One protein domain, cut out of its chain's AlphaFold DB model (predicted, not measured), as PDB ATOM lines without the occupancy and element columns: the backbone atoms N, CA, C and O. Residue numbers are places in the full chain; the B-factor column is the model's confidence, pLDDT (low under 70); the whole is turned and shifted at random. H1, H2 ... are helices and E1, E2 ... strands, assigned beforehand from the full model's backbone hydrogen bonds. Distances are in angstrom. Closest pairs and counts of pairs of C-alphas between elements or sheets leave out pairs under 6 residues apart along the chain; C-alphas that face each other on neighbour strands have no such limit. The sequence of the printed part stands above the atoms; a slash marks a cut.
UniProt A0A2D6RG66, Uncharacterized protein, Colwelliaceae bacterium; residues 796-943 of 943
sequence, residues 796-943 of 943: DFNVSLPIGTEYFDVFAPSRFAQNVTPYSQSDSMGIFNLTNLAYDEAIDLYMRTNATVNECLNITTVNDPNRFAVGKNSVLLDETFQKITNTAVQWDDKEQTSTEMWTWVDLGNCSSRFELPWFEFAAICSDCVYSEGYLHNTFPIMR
ATOM      1  N   ASP A 796      -0.673  40.559 -51.369       89.44
ATOM      2  CA  ASP A 796      -1.791  41.407 -50.955       89.44
ATOM      3  C   ASP A 796      -2.773  40.660 -50.044       89.44
ATOM      4  O   ASP A 796      -2.993  39.453 -50.173       89.44
ATOM      5  N   PHE A 797      -3.406  41.377 -49.124       90.50
ATOM      6  CA  PHE A 797      -4.419  40.818 -48.239       90.50
ATOM      7  C   PHE A 797      -5.309  41.915 -47.665       90.50
ATOM      8  O   PHE A 797      -4.919  43.072 -47.525       90.50
ATOM      9  N   ASN A 798      -6.519  41.530 -47.277       90.94
ATOM     10  CA  ASN A 798      -7.419  42.393 -46.530       90.94
ATOM     11  C   ASN A 798      -7.565  41.881 -45.098       90.94
ATOM     12  O   ASN A 798      -7.604  40.671 -44.880       90.94
ATOM     13  N   VAL A 799      -7.713  42.790 -44.135       91.75
ATOM     14  CA  VAL A 799      -8.064  42.460 -42.750       91.75
ATOM     15  C   VAL A 799      -9.296  43.246 -42.351       91.75
ATOM     16  O   VAL A 799      -9.361  44.460 -42.523       91.75
ATOM     17  N   SER A 800     -10.270  42.547 -41.787       93.50
ATOM     18  CA  SER A 800     -11.504  43.142 -41.287       93.50
ATOM     19  C   SER A 800     -11.809  42.679 -39.866       93.50
ATOM     20  O   SER A 800     -11.461  41.564 -39.476       93.50
ATOM     21  N   LEU A 801     -12.462  43.542 -39.090       94.19
ATOM     22  CA  LEU A 801     -13.098  43.170 -37.827       94.19
ATOM     23  C   LEU A 801     -14.491  42.568 -38.104       94.19
ATOM     24  O   LEU A 801     -15.076  42.835 -39.160       94.19
ATOM     25  N   PRO A 802     -15.065  41.792 -37.166       94.81
ATOM     26  CA  PRO A 802     -16.443  41.333 -37.250       94.81
ATOM     27  C   PRO A 802     -17.427  42.473 -37.531       94.81
ATOM     28  O   PRO A 802     -17.268  43.591 -37.039       94.81
ATOM     29  N   ILE A 803     -18.485  42.179 -38.291       93.31
ATOM     30  CA  ILE A 803     -19.522  43.163 -38.633       93.31
ATOM     31  C   ILE A 803     -20.103  43.776 -37.348       93.31
ATOM     32  O   ILE A 803     -20.597  43.061 -36.480       93.31
ATOM     33  N   GLY A 804     -20.081  45.109 -37.256       93.25
ATOM     34  CA  GLY A 804     -20.542  45.858 -36.082       93.25
ATOM     35  C   GLY A 804     -19.458  46.140 -35.034       93.25
ATOM     36  O   GLY A 804     -19.756  46.788 -34.033       93.25
ATOM     37  N   THR A 805     -18.219  45.702 -35.267       93.62
ATOM     38  CA  THR A 805     -17.049  46.023 -34.441       93.62
ATOM     39  C   THR A 805     -16.199  47.074 -35.149       93.62
ATOM     40  O   THR A 805     -15.674  46.825 -36.230       93.62
ATOM     41  N   GLU A 806     -16.067  48.253 -34.545       92.00
ATOM     42  CA  GLU A 806     -15.301  49.367 -35.128       92.00
ATOM     43  C   GLU A 806     -13.852  49.434 -34.630       92.00
ATOM     44  O   GLU A 806     -13.014  50.047 -35.287       92.00
ATOM     45  N   TYR A 807     -13.562  48.836 -33.473       91.75
ATOM     46  CA  TYR A 807     -12.248  48.878 -32.836       91.75
ATOM     47  C   TYR A 807     -11.981  47.615 -32.018       91.75
ATOM     48  O   TYR A 807     -12.909  46.925 -31.581       91.75
ATOM     49  N   PHE A 808     -10.702  47.317 -31.800       94.06
ATOM     50  CA  PHE A 808     -10.275  46.233 -30.924       94.06
ATOM     51  C   PHE A 808     -10.351  46.673 -29.454       94.06
ATOM     52  O   PHE A 808      -9.628  47.567 -29.023       94.06
ATOM     53  N   ASP A 809     -11.198  46.025 -28.649       94.31
ATOM     54  CA  ASP A 809     -11.298  46.313 -27.210       94.31
ATOM     55  C   ASP A 809     -11.493  45.043 -26.381       94.31
ATOM     56  O   ASP A 809     -12.070  44.060 -26.852       94.31
ATOM     57  N   VAL A 810     -11.044  45.074 -25.125       93.94
ATOM     58  CA  VAL A 810     -11.186  43.974 -24.164       93.94
ATOM     59  C   VAL A 810     -11.786  44.446 -22.841       93.94
ATOM     60  O   VAL A 810     -11.278  45.336 -22.163       93.94
ATOM     61  N   PHE A 811     -12.830  43.751 -22.389       93.75
ATOM     62  CA  PHE A 811     -13.514  44.048 -21.128       93.75
ATOM     63  C   PHE A 811     -13.130  43.033 -20.046       93.75
ATOM     64  O   PHE A 811     -13.849  42.070 -19.771       93.75
ATOM     65  N   ALA A 812     -11.968  43.235 -19.421       93.25
ATOM     66  CA  ALA A 812     -11.449  42.321 -18.406       93.25
ATOM     67  C   ALA A 812     -12.251  42.392 -17.081       93.25
ATOM     68  O   ALA A 812     -12.387  43.472 -16.501       93.25
ATOM     69  N   PRO A 813     -12.720  41.259 -16.514       92.81
ATOM     70  CA  PRO A 813     -13.491  41.252 -15.262       92.81
ATOM     71  C   PRO A 813     -12.641  41.523 -14.008       92.81
ATOM     72  O   PRO A 813     -13.180  41.781 -12.931       92.81
ATOM     73  N   SER A 814     -11.310  41.434 -14.108       93.94
ATOM     74  CA  SER A 814     -10.384  41.777 -13.027       93.94
ATOM     75  C   SER A 814      -9.000  42.128 -13.576       93.94
ATOM     76  O   SER A 814      -8.640  41.706 -14.670       93.94
ATOM     77  N   ARG A 815      -8.171  42.806 -12.771       93.50
ATOM     78  CA  ARG A 815      -6.761  43.107 -13.099       93.50
ATOM     79  C   ARG A 815      -5.824  41.889 -13.189       93.50
ATOM     80  O   ARG A 815      -4.635  42.055 -13.440       93.50
ATOM     81  N   PHE A 816      -6.342  40.696 -12.902       94.62
ATOM     82  CA  PHE A 816      -5.642  39.414 -13.014       94.62
ATOM     83  C   PHE A 816      -6.348  38.473 -14.000       94.62
ATOM     84  O   PHE A 816      -6.112  37.266 -13.974       94.62
ATOM     85  N   ALA A 817      -7.298  38.985 -14.791       94.50
ATOM     86  CA  ALA A 817      -8.043  38.157 -15.724       94.50
ATOM     87  C   ALA A 817      -7.096  37.561 -16.770       94.50
ATOM     88  O   ALA A 817      -6.159  38.213 -17.215       94.50
ATOM     89  N   GLN A 818      -7.344  36.310 -17.130       94.69
ATOM     90  CA  GLN A 818      -6.586  35.565 -18.128       94.69
ATOM     91  C   GLN A 818      -7.562  35.116 -19.214       94.69
ATOM     92  O   GLN A 818      -8.738  34.886 -18.918       94.69
ATOM     93  N   ASN A 819      -7.073  34.938 -20.436       93.19
ATOM     94  CA  ASN A 819      -7.834  34.548 -21.617       93.19
ATOM     95  C   ASN A 819      -8.987  35.511 -21.933       93.19
ATOM     96  O   ASN A 819     -10.056  35.069 -22.352       93.19
ATOM     97  N   VAL A 820      -8.808  36.814 -21.705       94.88
ATOM     98  CA  VAL A 820      -9.849  37.795 -22.029       94.88
ATOM     99  C   VAL A 820      -9.943  37.900 -23.547       94.88
ATOM    100  O   VAL A 820      -8.970  38.269 -24.203       94.88
ATOM    101  N   THR A 821     -11.098  37.552 -24.107       95.50
ATOM    102  CA  THR A 821     -11.360  37.686 -25.540       95.50
ATOM    103  C   THR A 821     -11.804  39.114 -25.867       95.50
ATOM    104  O   THR A 821     -12.544  39.713 -25.075       95.50
ATOM    105  N   PRO A 822     -11.397  39.666 -27.019       95.88
ATOM    106  CA  PRO A 822     -11.898  40.942 -27.513       95.88
ATOM    107  C   PRO A 822     -13.412  40.952 -27.720       95.88
ATOM    108  O   PRO A 822     -14.044  39.904 -27.888       95.88
ATOM    109  N   TYR A 823     -13.995  42.148 -27.723       95.19
ATOM    110  CA  TYR A 823     -15.402  42.346 -28.056       95.19
ATOM    111  C   TYR A 823     -15.724  41.751 -29.436       95.19
ATOM    112  O   TYR A 823     -14.946  41.883 -30.375       95.19
ATOM    113  N   SER A 824     -16.867  41.069 -29.536       95.69
ATOM    114  CA  SER A 824     -17.348  40.351 -30.733       95.69
ATOM    115  C   SER A 824     -16.578  39.095 -31.161       95.69
ATOM    116  O   SER A 824     -17.036  38.414 -32.076       95.69
ATOM    117  N   GLN A 825     -15.481  38.719 -30.498       96.69
ATOM    118  CA  GLN A 825     -14.847  37.417 -30.733       96.69
ATOM    119  C   GLN A 825     -15.670  36.279 -30.096       96.69
ATOM    120  O   GLN A 825     -16.187  36.420 -28.987       96.69
ATOM    121  N   SER A 826     -15.757  35.123 -30.764       94.69
ATOM    122  CA  SER A 826     -16.381  33.895 -30.238       94.69
ATOM    123  C   SER A 826     -15.623  32.636 -30.675       94.69
ATOM    124  O   SER A 826     -14.728  32.712 -31.510       94.69
ATOM    125  N   ASP A 827     -16.001  31.459 -30.176       90.94
ATOM    126  CA  ASP A 827     -15.363  30.183 -30.555       90.94
ATOM    127  C   ASP A 827     -15.528  29.822 -32.046       90.94
ATOM    128  O   ASP A 827     -14.848  28.932 -32.546       90.94
ATOM    129  N   SER A 828     -16.442  30.482 -32.760       92.31
ATOM    130  CA  SER A 828     -16.684  30.272 -34.193       92.31
ATOM    131  C   SER A 828     -16.434  31.519 -35.039       92.31
ATOM    132  O   SER A 828     -16.856  31.540 -36.188       92.31
ATOM    133  N   MET A 829     -15.889  32.578 -34.440       94.19
ATOM    134  CA  MET A 829     -15.634  33.846 -35.117       94.19
ATOM    135  C   MET A 829     -14.408  34.507 -34.501       94.19
ATOM    136  O   MET A 829     -14.462  34.979 -33.358       94.19
ATOM    137  N   GLY A 830     -13.310  34.530 -35.249       94.25
ATOM    138  CA  GLY A 830     -12.113  35.285 -34.883       94.25
ATOM    139  C   GLY A 830     -12.369  36.793 -34.793       94.25
ATOM    140  O   GLY A 830     -13.338  37.318 -35.337       94.25
ATOM    141  N   ILE A 831     -11.484  37.509 -34.098       95.19
ATOM    142  CA  ILE A 831     -11.520  38.978 -34.038       95.19
ATOM    143  C   ILE A 831     -10.974  39.627 -35.313       95.19
ATOM    144  O   ILE A 831     -11.349  40.747 -35.633       95.19
ATOM    145  N   PHE A 832     -10.108  38.933 -36.050       94.44
ATOM    146  CA  PHE A 832      -9.626  39.388 -37.349       94.44
ATOM    147  C   PHE A 832     -10.029  38.376 -38.409       94.44
ATOM    148  O   PHE A 832      -9.768  37.185 -38.254       94.44
ATOM    149  N   ASN A 833     -10.644  38.851 -39.482       92.69
ATOM    150  CA  ASN A 833     -10.959  38.065 -40.662       92.69
ATOM    151  C   ASN A 833     -10.044  38.516 -41.802       92.69
ATOM    152  O   ASN A 833     -10.173  39.647 -42.286       92.69
ATOM    153  N   LEU A 834      -9.101  37.653 -42.181       90.44
ATOM    154  CA  LEU A 834      -8.087  37.943 -43.189       90.44
ATOM    155  C   LEU A 834      -8.436  37.268 -44.498       90.44
ATOM    156  O   LEU A 834      -8.576  36.051 -44.541       90.44
ATOM    157  N   THR A 835      -8.514  38.035 -45.573       89.25
ATOM    158  CA  THR A 835      -8.727  37.506 -46.919       89.25
ATOM    159  C   THR A 835      -7.428  37.632 -47.691       89.25
ATOM    160  O   THR A 835      -6.945  38.746 -47.882       89.25
ATOM    161  N   ASN A 836      -6.859  36.506 -48.131       88.44
ATOM    162  CA  ASN A 836      -5.714  36.535 -49.037       88.44
ATOM    163  C   ASN A 836      -6.163  37.120 -50.381       88.44
ATOM    164  O   ASN A 836      -7.120  36.622 -50.974       88.44
ATOM    165  N   LEU A 837      -5.500  38.185 -50.823       86.19
ATOM    166  CA  LEU A 837      -5.679  38.791 -52.143       86.19
ATOM    167  C   LEU A 837      -4.475  38.492 -53.051       86.19
ATOM    168  O   LEU A 837      -4.516  38.810 -54.232       86.19
ATOM    169  N   ALA A 838      -3.426  37.857 -52.525       85.06
ATOM    170  CA  ALA A 838      -2.322  37.306 -53.285       85.06
ATOM    171  C   ALA A 838      -2.809  36.066 -54.035       85.06
ATOM    172  O   ALA A 838      -3.188  35.048 -53.454       85.06
ATOM    173  N   TYR A 839      -2.830  36.185 -55.351       73.88
ATOM    174  CA  TYR A 839      -3.519  35.241 -56.214       73.88
ATOM    175  C   TYR A 839      -2.716  33.984 -56.554       73.88
ATOM    176  O   TYR A 839      -3.295  32.925 -56.780       73.88
ATOM    177  N   ASP A 840      -1.392  34.112 -56.627       82.00
ATOM    178  CA  ASP A 840      -0.526  33.085 -57.219       82.00
ATOM    179  C   ASP A 840       0.144  32.191 -56.174       82.00
ATOM    180  O   ASP A 840       0.688  31.139 -56.505       82.00
ATOM    181  N   GLU A 841       0.124  32.609 -54.909       88.31
ATOM    182  CA  GLU A 841       0.845  31.942 -53.837       88.31
ATOM    183  C   GLU A 841       0.119  32.122 -52.503       88.31
ATOM    184  O   GLU A 841      -0.521  33.143 -52.237       88.31
ATOM    185  N   ALA A 842       0.227  31.112 -51.644       89.69
ATOM    186  CA  ALA A 842      -0.226  31.246 -50.271       89.69
ATOM    187  C   ALA A 842       0.638  32.276 -49.527       89.69
ATOM    188  O   ALA A 842       1.820  32.418 -49.832       89.69
ATOM    189  N   ILE A 843       0.085  32.949 -48.517       91.31
ATOM    190  CA  ILE A 843       0.820  33.963 -47.744       91.31
ATOM    191  C   ILE A 843       1.047  33.528 -46.296       91.31
ATOM    192  O   ILE A 843       0.186  32.928 -45.651       91.31
ATOM    193  N   ASP A 844       2.218  33.860 -45.774       92.06
ATOM    194  CA  ASP A 844       2.546  33.836 -44.359       92.06
ATOM    195  C   ASP A 844       2.218  35.197 -43.743       92.06
ATOM    196  O   ASP A 844       2.735  36.229 -44.172       92.06
ATOM    197  N   LEU A 845       1.377  35.191 -42.710       90.44
ATOM    198  CA  LEU A 845       0.957  36.404 -42.018       90.44
ATOM    199  C   LEU A 845       1.825  36.678 -40.795       90.44
ATOM    200  O   LEU A 845       2.077  35.791 -39.973       90.44
ATOM    201  N   TYR A 846       2.196  37.940 -40.646       92.62
ATOM    202  CA  TYR A 846       2.946  38.472 -39.526       92.62
ATOM    203  C   TYR A 846       2.147  39.582 -38.856       92.62
ATOM    204  O   TYR A 846       1.447  40.350 -39.517       92.62
ATOM    205  N   MET A 847       2.279  39.691 -37.540       92.81
ATOM    206  CA  MET A 847       1.679  40.779 -36.779       92.81
ATOM    207  C   MET A 847       2.609  41.239 -35.678       92.81
ATOM    208  O   MET A 847       3.354  40.443 -35.104       92.81
ATOM    209  N   ARG A 848       2.516  42.523 -35.365       93.06
ATOM    210  CA  ARG A 848       3.173  43.135 -34.216       93.06
ATOM    211  C   ARG A 848       2.274  44.165 -33.564       93.06
ATOM    212  O   ARG A 848       1.248  44.558 -34.122       93.06
ATOM    213  N   THR A 849       2.698  44.641 -32.407       94.12
ATOM    214  CA  THR A 849       2.141  45.827 -31.774       94.12
ATOM    215  C   THR A 849       2.935  47.063 -32.192       94.12
ATOM    216  O   THR A 849       4.152  47.015 -32.347       94.12
ATOM    217  N   ASN A 850       2.259  48.197 -32.372       92.56
ATOM    218  CA  ASN A 850       2.910  49.461 -32.747       92.56
ATOM    219  C   ASN A 850       3.782  50.070 -31.628       92.56
ATOM    220  O   ASN A 850       4.543  51.006 -31.869       92.56
ATOM    221  N   ALA A 851       3.628  49.584 -30.395       91.62
ATOM    222  CA  ALA A 851       4.359  50.017 -29.216       91.62
ATOM    223  C   ALA A 851       4.540  48.849 -28.237       91.62
ATOM    224  O   ALA A 851       3.813  47.851 -28.298       91.62
ATOM    225  N   THR A 852       5.492  49.002 -27.317       92.50
ATOM    226  CA  THR A 852       5.799  48.027 -26.270       92.50
ATOM    227  C   THR A 852       4.540  47.803 -25.450       92.50
ATOM    228  O   THR A 852       4.008  48.728 -24.827       92.50
ATOM    229  N   VAL A 853       4.064  46.561 -25.443       90.44
ATOM    230  CA  VAL A 853       2.933  46.148 -24.618       90.44
ATOM    231  C   VAL A 853       3.285  46.393 -23.148       90.44
ATOM    232  O   VAL A 853       4.396  46.096 -22.710       90.44
ATOM    233  N   ASN A 854       2.355  46.965 -22.379       90.75
ATOM    234  CA  ASN A 854       2.564  47.192 -20.948       90.75
ATOM    235  C   ASN A 854       2.999  45.881 -20.269       90.75
ATOM    236  O   ASN A 854       2.392  44.854 -20.529       90.75
ATOM    237  N   GLU A 855       3.982  45.912 -19.362       93.12
ATOM    238  CA  GLU A 855       4.497  44.711 -18.675       93.12
ATOM    239  C   GLU A 855       3.417  43.885 -17.947       93.12
ATOM    240  O   GLU A 855       3.611  42.705 -17.659       93.12
ATOM    241  N   CYS A 856       2.272  44.501 -17.636       93.50
ATOM    242  CA  CYS A 856       1.132  43.825 -17.036       93.50
ATOM    243  C   CYS A 856       0.220  43.125 -18.060       93.50
ATOM    244  O   CYS A 856      -0.714  42.446 -17.646       93.50
ATOM    245  N   LEU A 857       0.424  43.297 -19.365       94.19
ATOM    246  CA  LEU A 857      -0.409  42.764 -20.441       94.19
ATOM    247  C   LEU A 857       0.392  41.775 -21.288       94.19
ATOM    248  O   LEU A 857       1.472  42.093 -21.767       94.19
ATOM    249  N   ASN A 858      -0.195  40.615 -21.556       95.50
ATOM    250  CA  ASN A 858       0.272  39.712 -22.601       95.50
ATOM    251  C   ASN A 858      -0.842  39.547 -23.630       95.50
ATOM    252  O   ASN A 858      -1.954  39.151 -23.277       95.50
ATOM    253  N   ILE A 859      -0.544  39.830 -24.896       95.25
ATOM    254  CA  ILE A 859      -1.487  39.652 -26.000       95.25
ATOM    255  C   ILE A 859      -1.014  38.462 -26.822       95.25
ATOM    256  O   ILE A 859       0.086  38.478 -27.364       95.25
ATOM    257  N   THR A 860      -1.836  37.418 -26.896       94.56
ATOM    258  CA  THR A 860      -1.530  36.222 -27.689       94.56
ATOM    259  C   THR A 860      -2.510  36.053 -28.828       94.56
ATOM    260  O   THR A 860      -3.705  36.242 -28.618       94.56
ATOM    261  N   THR A 861      -2.027  35.655 -30.001       93.19
ATOM    262  CA  THR A 861      -2.853  35.427 -31.193       93.19
ATOM    263  C   THR A 861      -2.600  34.044 -31.798       93.19
ATOM    264  O   THR A 861      -1.508  33.487 -31.645       93.19
ATOM    265  N   VAL A 862      -3.613  33.465 -32.445       91.94
ATOM    266  CA  VAL A 862      -3.517  32.203 -33.198       91.94
ATOM    267  C   VAL A 862      -4.632  32.113 -34.249       91.94
ATOM    268  O   VAL A 862      -5.696  32.708 -34.096       91.94
ATOM    269  N   ASN A 863      -4.424  31.332 -35.307       89.19
ATOM    270  CA  ASN A 863      -5.428  31.051 -36.343       89.19
ATOM    271  C   ASN A 863      -6.327  29.840 -36.017       89.19
ATOM    272  O   ASN A 863      -6.682  29.061 -36.900       89.19
ATOM    273  N   ASP A 864      -6.635  29.633 -34.737       87.38
ATOM    274  CA  ASP A 864      -7.444  28.517 -34.241       87.38
ATOM    275  C   ASP A 864      -8.298  29.007 -33.058       87.38
ATOM    276  O   ASP A 864      -7.772  29.708 -32.191       87.38
ATOM    277  N   PRO A 865      -9.591  28.658 -32.962       87.69
ATOM    278  CA  PRO A 865     -10.412  29.068 -31.824       87.69
ATOM    279  C   PRO A 865      -9.932  28.480 -30.488       87.69
ATOM    280  O   PRO A 865     -10.264  29.004 -29.422       87.69
ATOM    281  N   ASN A 866      -9.133  27.408 -30.500       86.38
ATOM    282  CA  ASN A 866      -8.604  26.786 -29.294       86.38
ATOM    283  C   ASN A 866      -7.153  27.214 -29.013       86.38
ATOM    284  O   ASN A 866      -6.200  26.570 -29.458       86.38
ATOM    285  N   ARG A 867      -6.993  28.238 -28.158       79.12
ATOM    286  CA  ARG A 867      -5.697  28.764 -27.674       79.12
ATOM    287  C   ARG A 867      -4.692  27.680 -27.251       79.12
ATOM    288  O   ARG A 867      -3.489  27.870 -27.407       79.12
ATOM    289  N   PHE A 868      -5.174  26.570 -26.686       77.25
ATOM    290  CA  PHE A 868      -4.352  25.511 -26.086       77.25
ATOM    291  C   PHE A 868      -4.306  24.217 -26.910       77.25
ATOM    292  O   PHE A 868      -3.907  23.172 -26.386       77.25
ATOM    293  N   ALA A 869      -4.728  24.242 -28.177       72.19
ATOM    294  CA  ALA A 869      -4.621  23.074 -29.041       72.19
ATOM    295  C   ALA A 869      -3.152  22.614 -29.144       72.19
ATOM    296  O   ALA A 869      -2.261  23.356 -29.557       72.19
ATOM    297  N   VAL A 870      -2.890  21.367 -28.742       52.75
ATOM    298  CA  VAL A 870      -1.547  20.770 -28.752       52.75
ATOM    299  C   VAL A 870      -0.981  20.806 -30.177       52.75
ATOM    300  O   VAL A 870      -1.580  20.243 -31.091       52.75
ATOM    301  N   GLY A 871       0.177  21.451 -30.363       62.28
ATOM    302  CA  GLY A 871       0.844  21.595 -31.665       62.28
ATOM    303  C   GLY A 871       0.530  22.890 -32.426       62.28
ATOM    304  O   GLY A 871       1.047  23.083 -33.527       62.28
ATOM    305  N   LYS A 872      -0.280  23.791 -31.857       66.69
ATOM    306  CA  LYS A 872      -0.500  25.144 -32.382       66.69
ATOM    307  C   LYS A 872       0.306  26.145 -31.553       66.69
ATOM    308  O   LYS A 872       0.150  26.224 -30.336       66.69
ATOM    309  N   ASN A 873       1.199  26.877 -32.213       71.50
ATOM    310  CA  ASN A 873       2.024  27.888 -31.562       71.50
ATOM    311  C   ASN A 873       1.195  29.167 -31.446       71.50
ATOM    312  O   ASN A 873       1.109  29.924 -32.406       71.50
ATOM    313  N   SER A 874       0.553  29.390 -30.297       86.06
ATOM    314  CA  SER A 874       0.088  30.742 -29.982       86.06
ATOM    315  C   SER A 874       1.298  31.671 -29.904       86.06
ATOM    316  O   SER A 874       2.353  31.298 -29.384       86.06
ATOM    317  N   VAL A 875       1.150  32.864 -30.461       91.25
ATOM    318  CA  VAL A 875       2.233  33.834 -30.596       91.25
ATOM    319  C   VAL A 875       1.999  34.962 -29.610       91.25
ATOM    320  O   VAL A 875       0.922  35.556 -29.618       91.25
ATOM    321  N   LEU A 876       2.984  35.243 -28.756       93.56
ATOM    322  CA  LEU A 876       2.984  36.421 -27.892       93.56
ATOM    323  C   LEU A 876       3.440  37.626 -28.714       93.56
ATOM    324  O   LEU A 876       4.525  37.595 -29.286       93.56
ATOM    325  N   LEU A 877       2.604  38.657 -28.785       94.12
ATOM    326  CA  LEU A 877       2.873  39.840 -29.591       94.12
ATOM    327  C   LEU A 877       3.713  40.860 -28.829       94.12
ATOM    328  O   LEU A 877       3.487  41.104 -27.642       94.12
ATOM    329  N   ASP A 878       4.628  41.487 -29.557       94.31
ATOM    330  CA  ASP A 878       5.462  42.600 -29.121       94.31
ATOM    331  C   ASP A 878       5.723  43.560 -30.302       94.31
ATOM    332  O   ASP A 878       5.027  43.503 -31.316       94.31
ATOM    333  N   GLU A 879       6.710  44.454 -30.183       93.06
ATOM    334  CA  GLU A 879       7.069  45.432 -31.228       93.06
ATOM    335  C   GLU A 879       7.725  44.822 -32.483       93.06
ATOM    336  O   GLU A 879       8.016  45.530 -33.456       93.06
ATOM    337  N   THR A 880       7.991  43.517 -32.477       93.12
ATOM    338  CA  THR A 880       8.598  42.793 -33.593       93.12
ATOM    339  C   THR A 880       7.542  41.981 -34.329       93.12
ATOM    340  O   THR A 880       6.581  41.489 -33.743       93.12
ATOM    341  N   PHE A 881       7.690  41.858 -35.646       92.38
ATOM    342  CA  PHE A 881       6.767  41.062 -36.445       92.38
ATOM    343  C   PHE A 881       6.903  39.584 -36.112       92.38
ATOM    344  O   PHE A 881       7.943  38.966 -36.333       92.38
ATOM    345  N   GLN A 882       5.814  39.008 -35.623       92.19
ATOM    346  CA  GLN A 882       5.733  37.599 -35.295       92.19
ATOM    347  C   GLN A 882       4.847  36.879 -36.312       92.19
ATOM    348  O   GLN A 882       3.729  37.316 -36.586       92.19
ATOM    349  N   LYS A 883       5.324  35.755 -36.856       91.88
ATOM    350  CA  LYS A 883       4.555  34.922 -37.791       91.88
ATOM    351  C   LYS A 883       3.388  34.255 -37.059       91.88
ATOM    352  O   LYS A 883       3.620  33.389 -36.223       91.88
ATOM    353  N   ILE A 884       2.148  34.627 -37.378       86.00
ATOM    354  CA  ILE A 884       0.945  34.133 -36.681       86.00
ATOM    355  C   ILE A 884       0.568  32.721 -37.128       86.00
ATOM    356  O   ILE A 884       0.114  31.898 -36.332       86.00
ATOM    357  N   THR A 885       0.686  32.444 -38.424       68.75
ATOM    358  CA  THR A 885       0.080  31.257 -39.020       68.75
ATOM    359  C   THR A 885       1.112  30.154 -39.240       68.75
ATOM    360  O   THR A 885       2.041  30.304 -40.030       68.75
ATOM    361  N   ASN A 886       0.905  28.990 -38.610       65.38
ATOM    362  CA  ASN A 886       1.648  27.760 -38.940       65.38
ATOM    363  C   ASN A 886       1.228  27.159 -40.301       65.38
ATOM    364  O   ASN A 886       1.872  26.234 -40.788       65.38
ATOM    365  N   THR A 887       0.140  27.652 -40.894       62.88
ATOM    366  CA  THR A 887      -0.360  27.258 -42.216       62.88
ATOM    367  C   THR A 887      -0.559  28.513 -43.044       62.88
ATOM    368  O   THR A 887      -1.335  29.373 -42.636       62.88
ATOM    369  N   ALA A 888       0.127  28.605 -44.181       74.62
ATOM    370  CA  ALA A 888      -0.029  29.711 -45.112       74.62
ATOM    371  C   ALA A 888      -1.499  29.860 -45.525       74.62
ATOM    372  O   ALA A 888      -2.165  28.851 -45.796       74.62
ATOM    373  N   VAL A 889      -1.999  31.096 -45.553       78.81
ATOM    374  CA  VAL A 889      -3.353  31.392 -46.025       78.81
ATOM    375  C   VAL A 889      -3.369  31.084 -47.510       78.81
ATOM    376  O   VAL A 889      -2.742  31.780 -48.305       78.81
ATOM    377  N   GLN A 890      -4.012  29.976 -47.862       79.69
ATOM    378  CA  GLN A 890      -4.068  29.517 -49.240       79.69
ATOM    379  C   GLN A 890      -4.892  30.491 -50.075       79.69
ATOM    380  O   GLN A 890      -5.760  31.194 -49.562       79.69
ATOM    381  N   TRP A 891      -4.603  30.525 -51.366       71.06
ATOM    382  CA  TRP A 891      -5.538  31.025 -52.357       71.06
ATOM    383  C   TRP A 891      -6.316  29.822 -52.908       71.06
ATOM    384  O   TRP A 891      -5.702  28.848 -53.346       71.06
ATOM    385  N   ASP A 892      -7.649  29.851 -52.864       70.06
ATOM    386  CA  ASP A 892      -8.485  28.912 -53.620       70.06
ATOM    387  C   ASP A 892      -9.049  29.651 -54.838       70.06
ATOM    388  O   ASP A 892      -9.769  30.640 -54.711       70.06
ATOM    389  N   ASP A 893      -8.741  29.155 -56.038       64.88
ATOM    390  CA  ASP A 893      -9.209  29.721 -57.307       64.88
ATOM    391  C   ASP A 893     -10.739  29.815 -57.432       64.88
ATOM    392  O   ASP A 893     -11.237  30.453 -58.364       64.88
ATOM    393  N   LYS A 894     -11.502  29.169 -56.539       64.06
ATOM    394  CA  LYS A 894     -12.970  29.150 -56.573       64.06
ATOM    395  C   LYS A 894     -13.647  29.996 -55.502       64.06
ATOM    396  O   LYS A 894     -14.777  30.418 -55.737       64.06
ATOM    397  N   GLU A 895     -13.000  30.253 -54.369       68.88
ATOM    398  CA  GLU A 895     -13.567  31.022 -53.258       68.88
ATOM    399  C   GLU A 895     -12.446  31.784 -52.545       68.88
ATOM    400  O   GLU A 895     -11.426  31.204 -52.194       68.88
ATOM    401  N   GLN A 896     -12.631  33.086 -52.301       67.62
ATOM    402  CA  GLN A 896     -11.727  33.847 -51.436       67.62
ATOM    403  C   GLN A 896     -11.738  33.210 -50.042       67.62
ATOM    404  O   GLN A 896     -12.666  33.426 -49.259       67.62
ATOM    405  N   THR A 897     -10.732  32.396 -49.735       72.12
ATOM    406  CA  THR A 897     -10.628  31.754 -48.429       72.12
ATOM    407  C   THR A 897     -10.199  32.798 -47.421       72.12
ATOM    408  O   THR A 897      -9.070  33.293 -47.454       72.12
ATOM    409  N   SER A 898     -11.115  33.145 -46.524       82.06
ATOM    410  CA  SER A 898     -10.779  33.968 -45.383       82.06
ATOM    411  C   SER A 898     -10.264  33.090 -44.239       82.06
ATOM    412  O   SER A 898     -10.738  31.977 -44.013       82.06
ATOM    413  N   THR A 899      -9.232  33.561 -43.547       88.19
ATOM    414  CA  THR A 899      -8.704  32.946 -42.330       88.19
ATOM    415  C   THR A 899      -9.059  33.836 -41.160       88.19
ATOM    416  O   THR A 899      -8.699  35.011 -41.117       88.19
ATOM    417  N   GLU A 900      -9.765  33.265 -40.195       91.62
ATOM    418  CA  GLU A 900     -10.056  33.938 -38.941       91.62
ATOM    419  C   GLU A 900      -8.869  33.810 -37.975       91.62
ATOM    420  O   GLU A 900      -8.179  32.785 -37.931       91.62
ATOM    421  N   MET A 901      -8.630  34.851 -37.181       92.19
ATOM    422  CA  MET A 901      -7.655  34.834 -36.096       92.19
ATOM    423  C   MET A 901      -8.312  35.188 -34.777       92.19
ATOM    424  O   MET A 901      -9.074  36.149 -34.665       92.19
ATOM    425  N   TRP A 902      -7.934  34.438 -33.755       94.25
ATOM    426  CA  TRP A 902      -8.362  34.635 -32.387       94.25
ATOM    427  C   TRP A 902      -7.231  35.261 -31.589       94.25
ATOM    428  O   TRP A 902      -6.065  34.890 -31.725       94.25
ATOM    429  N   THR A 903      -7.586  36.224 -30.747       94.94
ATOM    430  CA  THR A 903      -6.663  36.926 -29.861       94.94
ATOM    431  C   THR A 903      -7.155  36.823 -28.421       94.94
ATOM    432  O   THR A 903      -8.357  36.803 -28.155       94.94
ATOM    433  N   TRP A 904      -6.226  36.755 -27.473       95.50
ATOM    434  CA  TRP A 904      -6.503  36.764 -26.039       95.50
ATOM    435  C   TRP A 904      -5.571  37.731 -25.330       95.50
ATOM    436  O   TRP A 904      -4.389  37.813 -25.665       95.50
ATOM    437  N   VAL A 905      -6.103  38.402 -24.312       95.50
ATOM    438  CA  VAL A 905      -5.356  39.297 -23.431       95.50
ATOM    439  C   VAL A 905      -5.307  38.708 -22.023       95.50
ATOM    440  O   VAL A 905      -6.338  38.402 -21.418       95.50
ATOM    441  N   ASP A 906      -4.098  38.557 -21.495       95.75
ATOM    442  CA  ASP A 906      -3.825  38.154 -20.119       95.75
ATOM    443  C   ASP A 906      -3.316  39.356 -19.317       95.75
ATOM    444  O   ASP A 906      -2.384  40.040 -19.735       95.75
ATOM    445  N   LEU A 907      -3.906  39.598 -18.146       94.69
ATOM    446  CA  LEU A 907      -3.555  40.697 -17.250       94.69
ATOM    447  C   LEU A 907      -2.792  40.166 -16.024       94.69
ATOM    448  O   LEU A 907      -3.268  39.283 -15.308       94.69
ATOM    449  N   GLY A 908      -1.634  40.753 -15.738       90.94
ATOM    450  CA  GLY A 908      -0.729  40.459 -14.628       90.94
ATOM    451  C   GLY A 908      -0.626  41.626 -13.646       90.94
ATOM    452  O   GLY A 908       0.413  42.270 -13.556       90.94
ATOM    453  N   ASN A 909      -1.691  41.886 -12.879       91.75
ATOM    454  CA  ASN A 909      -1.802  43.006 -11.926       91.75
ATOM    455  C   ASN A 909      -1.844  44.399 -12.582       91.75
ATOM    456  O   ASN A 909      -1.268  45.356 -12.059       91.75
ATOM    457  N   CYS A 910      -2.552  44.534 -13.702       92.31
ATOM    458  CA  CYS A 910      -2.708  45.829 -14.356       92.31
ATOM    459  C   CYS A 910      -3.402  46.874 -13.471       92.31
ATOM    460  O   CYS A 910      -4.207  46.573 -12.581       92.31
ATOM    461  N   SER A 911      -3.122  48.144 -13.755       87.81
ATOM    462  CA  SER A 911      -3.927  49.248 -13.238       87.81
ATOM    463  C   SER A 911      -5.377  49.131 -13.751       87.81
ATOM    464  O   SER A 911      -5.642  48.452 -14.741       87.81
ATOM    465  N   SER A 912      -6.338  49.793 -13.097       79.19
ATOM    466  CA  SER A 912      -7.738  49.814 -13.562       79.19
ATOM    467  C   SER A 912      -7.922  50.498 -14.923       79.19
ATOM    468  O   SER A 912      -9.016  50.464 -15.479       79.19
ATOM    469  N   ARG A 913      -6.867  51.131 -15.444       81.06
ATOM    470  CA  ARG A 913      -6.766  51.653 -16.804       81.06
ATOM    471  C   ARG A 913      -5.495  51.105 -17.441       81.06
ATOM    472  O   ARG A 913      -4.404  51.305 -16.905       81.06
ATOM    473  N   PHE A 914      -5.640  50.421 -18.558       86.62
ATOM    474  CA  PHE A 914      -4.537  50.023 -19.419       86.62
ATOM    475  C   PHE A 914      -4.893  50.427 -20.848       86.62
ATOM    476  O   PHE A 914      -6.070  50.594 -21.166       86.62
ATOM    477  N   GLU A 915      -3.879  50.654 -21.669       88.69
ATOM    478  CA  GLU A 915      -4.039  51.026 -23.072       88.69
ATOM    479  C   GLU A 915      -3.677  49.816 -23.927       88.69
ATOM    480  O   GLU A 915      -2.693  49.128 -23.643       88.69
ATOM    481  N   LEU A 916      -4.510  49.530 -24.924       91.88
ATOM    482  CA  LEU A 916      -4.226  48.494 -25.907       91.88
ATOM    483  C   LEU A 916      -3.392  49.107 -27.035       91.88
ATOM    484  O   LEU A 916      -3.702  50.218 -27.478       91.88
ATOM    485  N   PRO A 917      -2.336  48.419 -27.490       92.00
ATOM    486  CA  PRO A 917      -1.577  48.868 -28.642       92.00
ATOM    487  C   PRO A 917      -2.394  48.677 -29.925       92.00
ATOM    488  O   PRO A 917      -3.397  47.966 -29.945       92.00
ATOM    489  N   TRP A 918      -1.925  49.282 -31.010       91.12
ATOM    490  CA  TRP A 918      -2.454  49.016 -32.345       91.12
ATOM    491  C   TRP A 918      -1.738  47.817 -32.942       91.12
ATOM    492  O   TRP A 918      -0.570  47.568 -32.629       91.12
ATOM    493  N   PHE A 919      -2.435  47.103 -33.818       92.75
ATOM    494  CA  PHE A 919      -1.873  45.958 -34.518       92.75
ATOM    495  C   PHE A 919      -1.437  46.377 -35.915       92.75
ATOM    496  O   PHE A 919      -2.194  47.013 -36.651       92.75
ATOM    497  N   GLU A 920      -0.212  46.010 -36.265       93.19
ATOM    498  CA  GLU A 920       0.319  46.155 -37.615       93.19
ATOM    499  C   GLU A 920       0.454  44.771 -38.231       93.19
ATOM    500  O   GLU A 920       0.997  43.860 -37.601       93.19
ATOM    501  N   PHE A 921      -0.039  44.630 -39.457       92.06
ATOM    502  CA  PHE A 921      -0.014  43.384 -40.205       92.06
ATOM    503  C   PHE A 921       0.989  43.471 -41.348       92.06
ATOM    504  O   PHE A 921       1.180  44.519 -41.965       92.06
ATOM    505  N   ALA A 922       1.600  42.336 -41.650       92.00
ATOM    506  CA  ALA A 922       2.414  42.161 -42.835       92.00
ATOM    507  C   ALA A 922       2.197  40.765 -43.411       92.00
ATOM    508  O   ALA A 922       1.874  39.822 -42.686       92.00
ATOM    509  N   ALA A 923       2.384  40.638 -44.718       91.31
ATOM    510  CA  ALA A 923       2.305  39.370 -45.418       91.31
ATOM    511  C   ALA A 923       3.554  39.180 -46.273       91.31
ATOM    512  O   ALA A 923       4.103  40.136 -46.821       91.31
ATOM    513  N   ILE A 924       4.007  37.936 -46.348       92.62
ATOM    514  CA  ILE A 924       5.086  37.494 -47.229       92.62
ATOM    515  C   ILE A 924       4.605  36.209 -47.891       92.62
ATOM    516  O   ILE A 924       3.944  35.397 -47.245       92.62
ATOM    517  N   CYS A 925       4.945  35.988 -49.151       92.25
ATOM    518  CA  CYS A 925       4.599  34.762 -49.847       92.25
ATOM    519  C   CYS A 925       5.194  33.543 -49.129       92.25
ATOM    520  O   CYS A 925       6.274  33.590 -48.533       92.25
ATOM    521  N   SER A 926       4.473  32.430 -49.139       90.81
ATOM    522  CA  SER A 926       4.895  31.227 -48.433       90.81
ATOM    523  C   SER A 926       6.187  30.681 -49.041       90.81
ATOM    524  O   SER A 926       6.363  30.657 -50.263       90.81
ATOM    525  N   ASP A 927       7.112  30.270 -48.172       90.50
ATOM    526  CA  ASP A 927       8.470  29.825 -48.518       90.50
ATOM    527  C   ASP A 927       9.356  30.890 -49.194       90.50
ATOM    528  O   ASP A 927      10.423  30.571 -49.730       90.50
ATOM    529  N   CYS A 928       8.953  32.162 -49.165       92.75
ATOM    530  CA  CYS A 928       9.795  33.244 -49.650       92.75
ATOM    531  C   CYS A 928      10.943  33.549 -48.695       92.75
ATOM    532  O   CYS A 928      10.868  33.336 -47.481       92.75
ATOM    533  N   VAL A 929      12.044  34.047 -49.258       91.56
ATOM    534  CA  VAL A 929      13.206  34.445 -48.465       91.56
ATOM    535  C   VAL A 929      12.805  35.585 -47.531       91.56
ATOM    536  O   VAL A 929      12.442  36.676 -47.966       91.56
ATOM    537  N   TYR A 930      12.886  35.313 -46.233       86.56
ATOM    538  CA  TYR A 930      12.532  36.263 -45.191       86.56
ATOM    539  C   TYR A 930      13.659  37.275 -44.947       86.56
ATOM    540  O   TYR A 930      14.806  36.897 -44.706       86.56
ATOM    541  N   SER A 931      13.307  38.561 -44.934       81.31
ATOM    542  CA  SER A 931      14.134  39.646 -44.402       81.31
ATOM    543  C   SER A 931      13.241  40.594 -43.611       81.31
ATOM    544  O   SER A 931      12.191  41.009 -44.100       81.31
ATOM    545  N   GLU A 932      13.666  40.976 -42.405       77.19
ATOM    546  CA  GLU A 932      12.915  41.908 -41.547       77.19
ATOM    547  C   GLU A 932      12.644  43.253 -42.235       77.19
ATOM    548  O   GLU A 932      11.618  43.880 -41.983       77.19
ATOM    549  N   GLY A 933      13.516  43.672 -43.161       74.62
ATOM    550  CA  GLY A 933      13.355  44.919 -43.907       74.62
ATOM    551  C   GLY A 933      12.069  45.001 -44.743       74.62
ATOM    552  O   GLY A 933      11.633  46.108 -45.050       74.62
ATOM    553  N   TYR A 934      11.441  43.871 -45.089       76.06
ATOM    554  CA  TYR A 934      10.242  43.833 -45.942       76.06
ATOM    555  C   TYR A 934       8.949  44.117 -45.195       76.06
ATOM    556  O   TYR A 934       8.049  44.754 -45.739       76.06
ATOM    557  N   LEU A 935       8.874  43.703 -43.932       79.44
ATOM    558  CA  LEU A 935       7.649  43.783 -43.132       79.44
ATOM    559  C   LEU A 935       7.250  45.232 -42.811       79.44
ATOM    560  O   LEU A 935       6.137  45.494 -42.372       79.44
ATOM    561  N   HIS A 936       8.142  46.194 -43.058       67.62
ATOM    562  CA  HIS A 936       7.874  47.621 -42.890       67.62
ATOM    563  C   HIS A 936       7.068  48.257 -44.038       67.62
ATOM    564  O   HIS A 936       6.684  49.420 -43.913       67.62
ATOM    565  N   ASN A 937       6.802  47.535 -45.135       57.31
ATOM    566  CA  ASN A 937       6.158  48.080 -46.338       57.31
ATOM    567  C   ASN A 937       4.642  47.786 -46.466       57.31
ATOM    568  O   ASN A 937       4.094  47.996 -47.548       57.31
ATOM    569  N   THR A 938       3.937  47.341 -45.414       53.28
ATOM    570  CA  THR A 938       2.526  46.882 -45.516       53.28
ATOM    571  C   THR A 938       1.537  47.505 -44.504       53.28
ATOM    572  O   THR A 938       1.859  47.720 -43.338       53.28
ATOM    573  N   PHE A 939       0.325  47.799 -45.010       61.19
ATOM    574  CA  PHE A 939      -0.925  48.279 -44.369       61.19
ATOM    575  C   PHE A 939      -1.742  47.097 -43.774       61.19
ATOM    576  O   PHE A 939      -1.380  45.960 -44.075       61.19
ATOM    577  N   PRO A 940      -2.880  47.260 -43.046       54.78
ATOM    578  CA  PRO A 940      -3.529  48.434 -42.446       54.78
ATOM    579  C   PRO A 940      -3.310  48.529 -40.919       54.78
ATOM    580  O   PRO A 940      -3.244  47.524 -40.216       54.78
ATOM    581  N   ILE A 941      -3.264  49.755 -40.387       58.41
ATOM    582  CA  ILE A 941      -3.287  49.998 -38.938       58.41
ATOM    583  C   ILE A 941      -4.740  49.891 -38.476       58.41
ATOM    584  O   ILE A 941      -5.561  50.742 -38.821       58.41
ATOM    585  N   MET A 942      -5.055  48.867 -37.689       59.62
ATOM    586  CA  MET A 942      -6.344  48.783 -37.006       59.62
ATOM    587  C   MET A 942      -6.208  49.239 -35.562       59.62
ATOM    588  O   MET A 942      -5.260  48.869 -34.863       59.62
ATOM    589  N   ARG A 943      -7.164  50.073 -35.154       48.81
ATOM    590  CA  ARG A 943      -7.243  50.647 -33.819       48.81
ATOM    591  C   ARG A 943      -8.130  49.828 -32.899       48.81
ATOM    592  O   ARG A 943      -9.130  49.256 -33.386       48.81
TER     593      ARG A 943
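What this domain is: This is residues 796 to 943 of the 943 residues of an uncharacterized protein of Colwelliaceae bacterium (UniProt A0A2D6RG66). Little regular structure: a four-strand wall, E1 E2 E5 E4, curled like part of a barrel, stands beside a two-strand ribbon, E3 E6, with short H1 packed on E6. The 148 printed residues hold six named strands, then one named helix; 45 residues are in named elements, mostly strand. Both sheets are antiparallel; the whole is compact, radius of gyration of the C-alphas 15.2 A, spans 47 by 33 by 32 A.

How they stand to each other: E1, residues 797 to 800, and E2, 832 to 836, form a hairpin, N 798 to O 835 2.9 A. E5, 898 to 907, neighbours E2, N 834 to O 899 2.9 A, and E4, 857 to 862, N 860 to O 904 2.9 A. E3, 843 to 849, neighbours E6, 919 to 925, N 844 to O 924 2.7 A. H1, 932 to 937, has 0 of 2 O i to N i+4 pairs within hydrogen-bond range and 2 of 3 O i to N i+3; its closest C-alpha to E6 is Leu 935, 5.5 A from Ala 922.

Where its parts are: E1 begins at C-alpha 797, (-4.419, 40.818, -48.239); E5 is 29.8 A long; H1 ends at C-alpha 937, (6.158, 48.080, -46.338).

The domain as a whole: The printed part has no cut. Links E1 to E2, E4 to E5 and E5 to E6 are long. Low-confidence residues include 936 to 943.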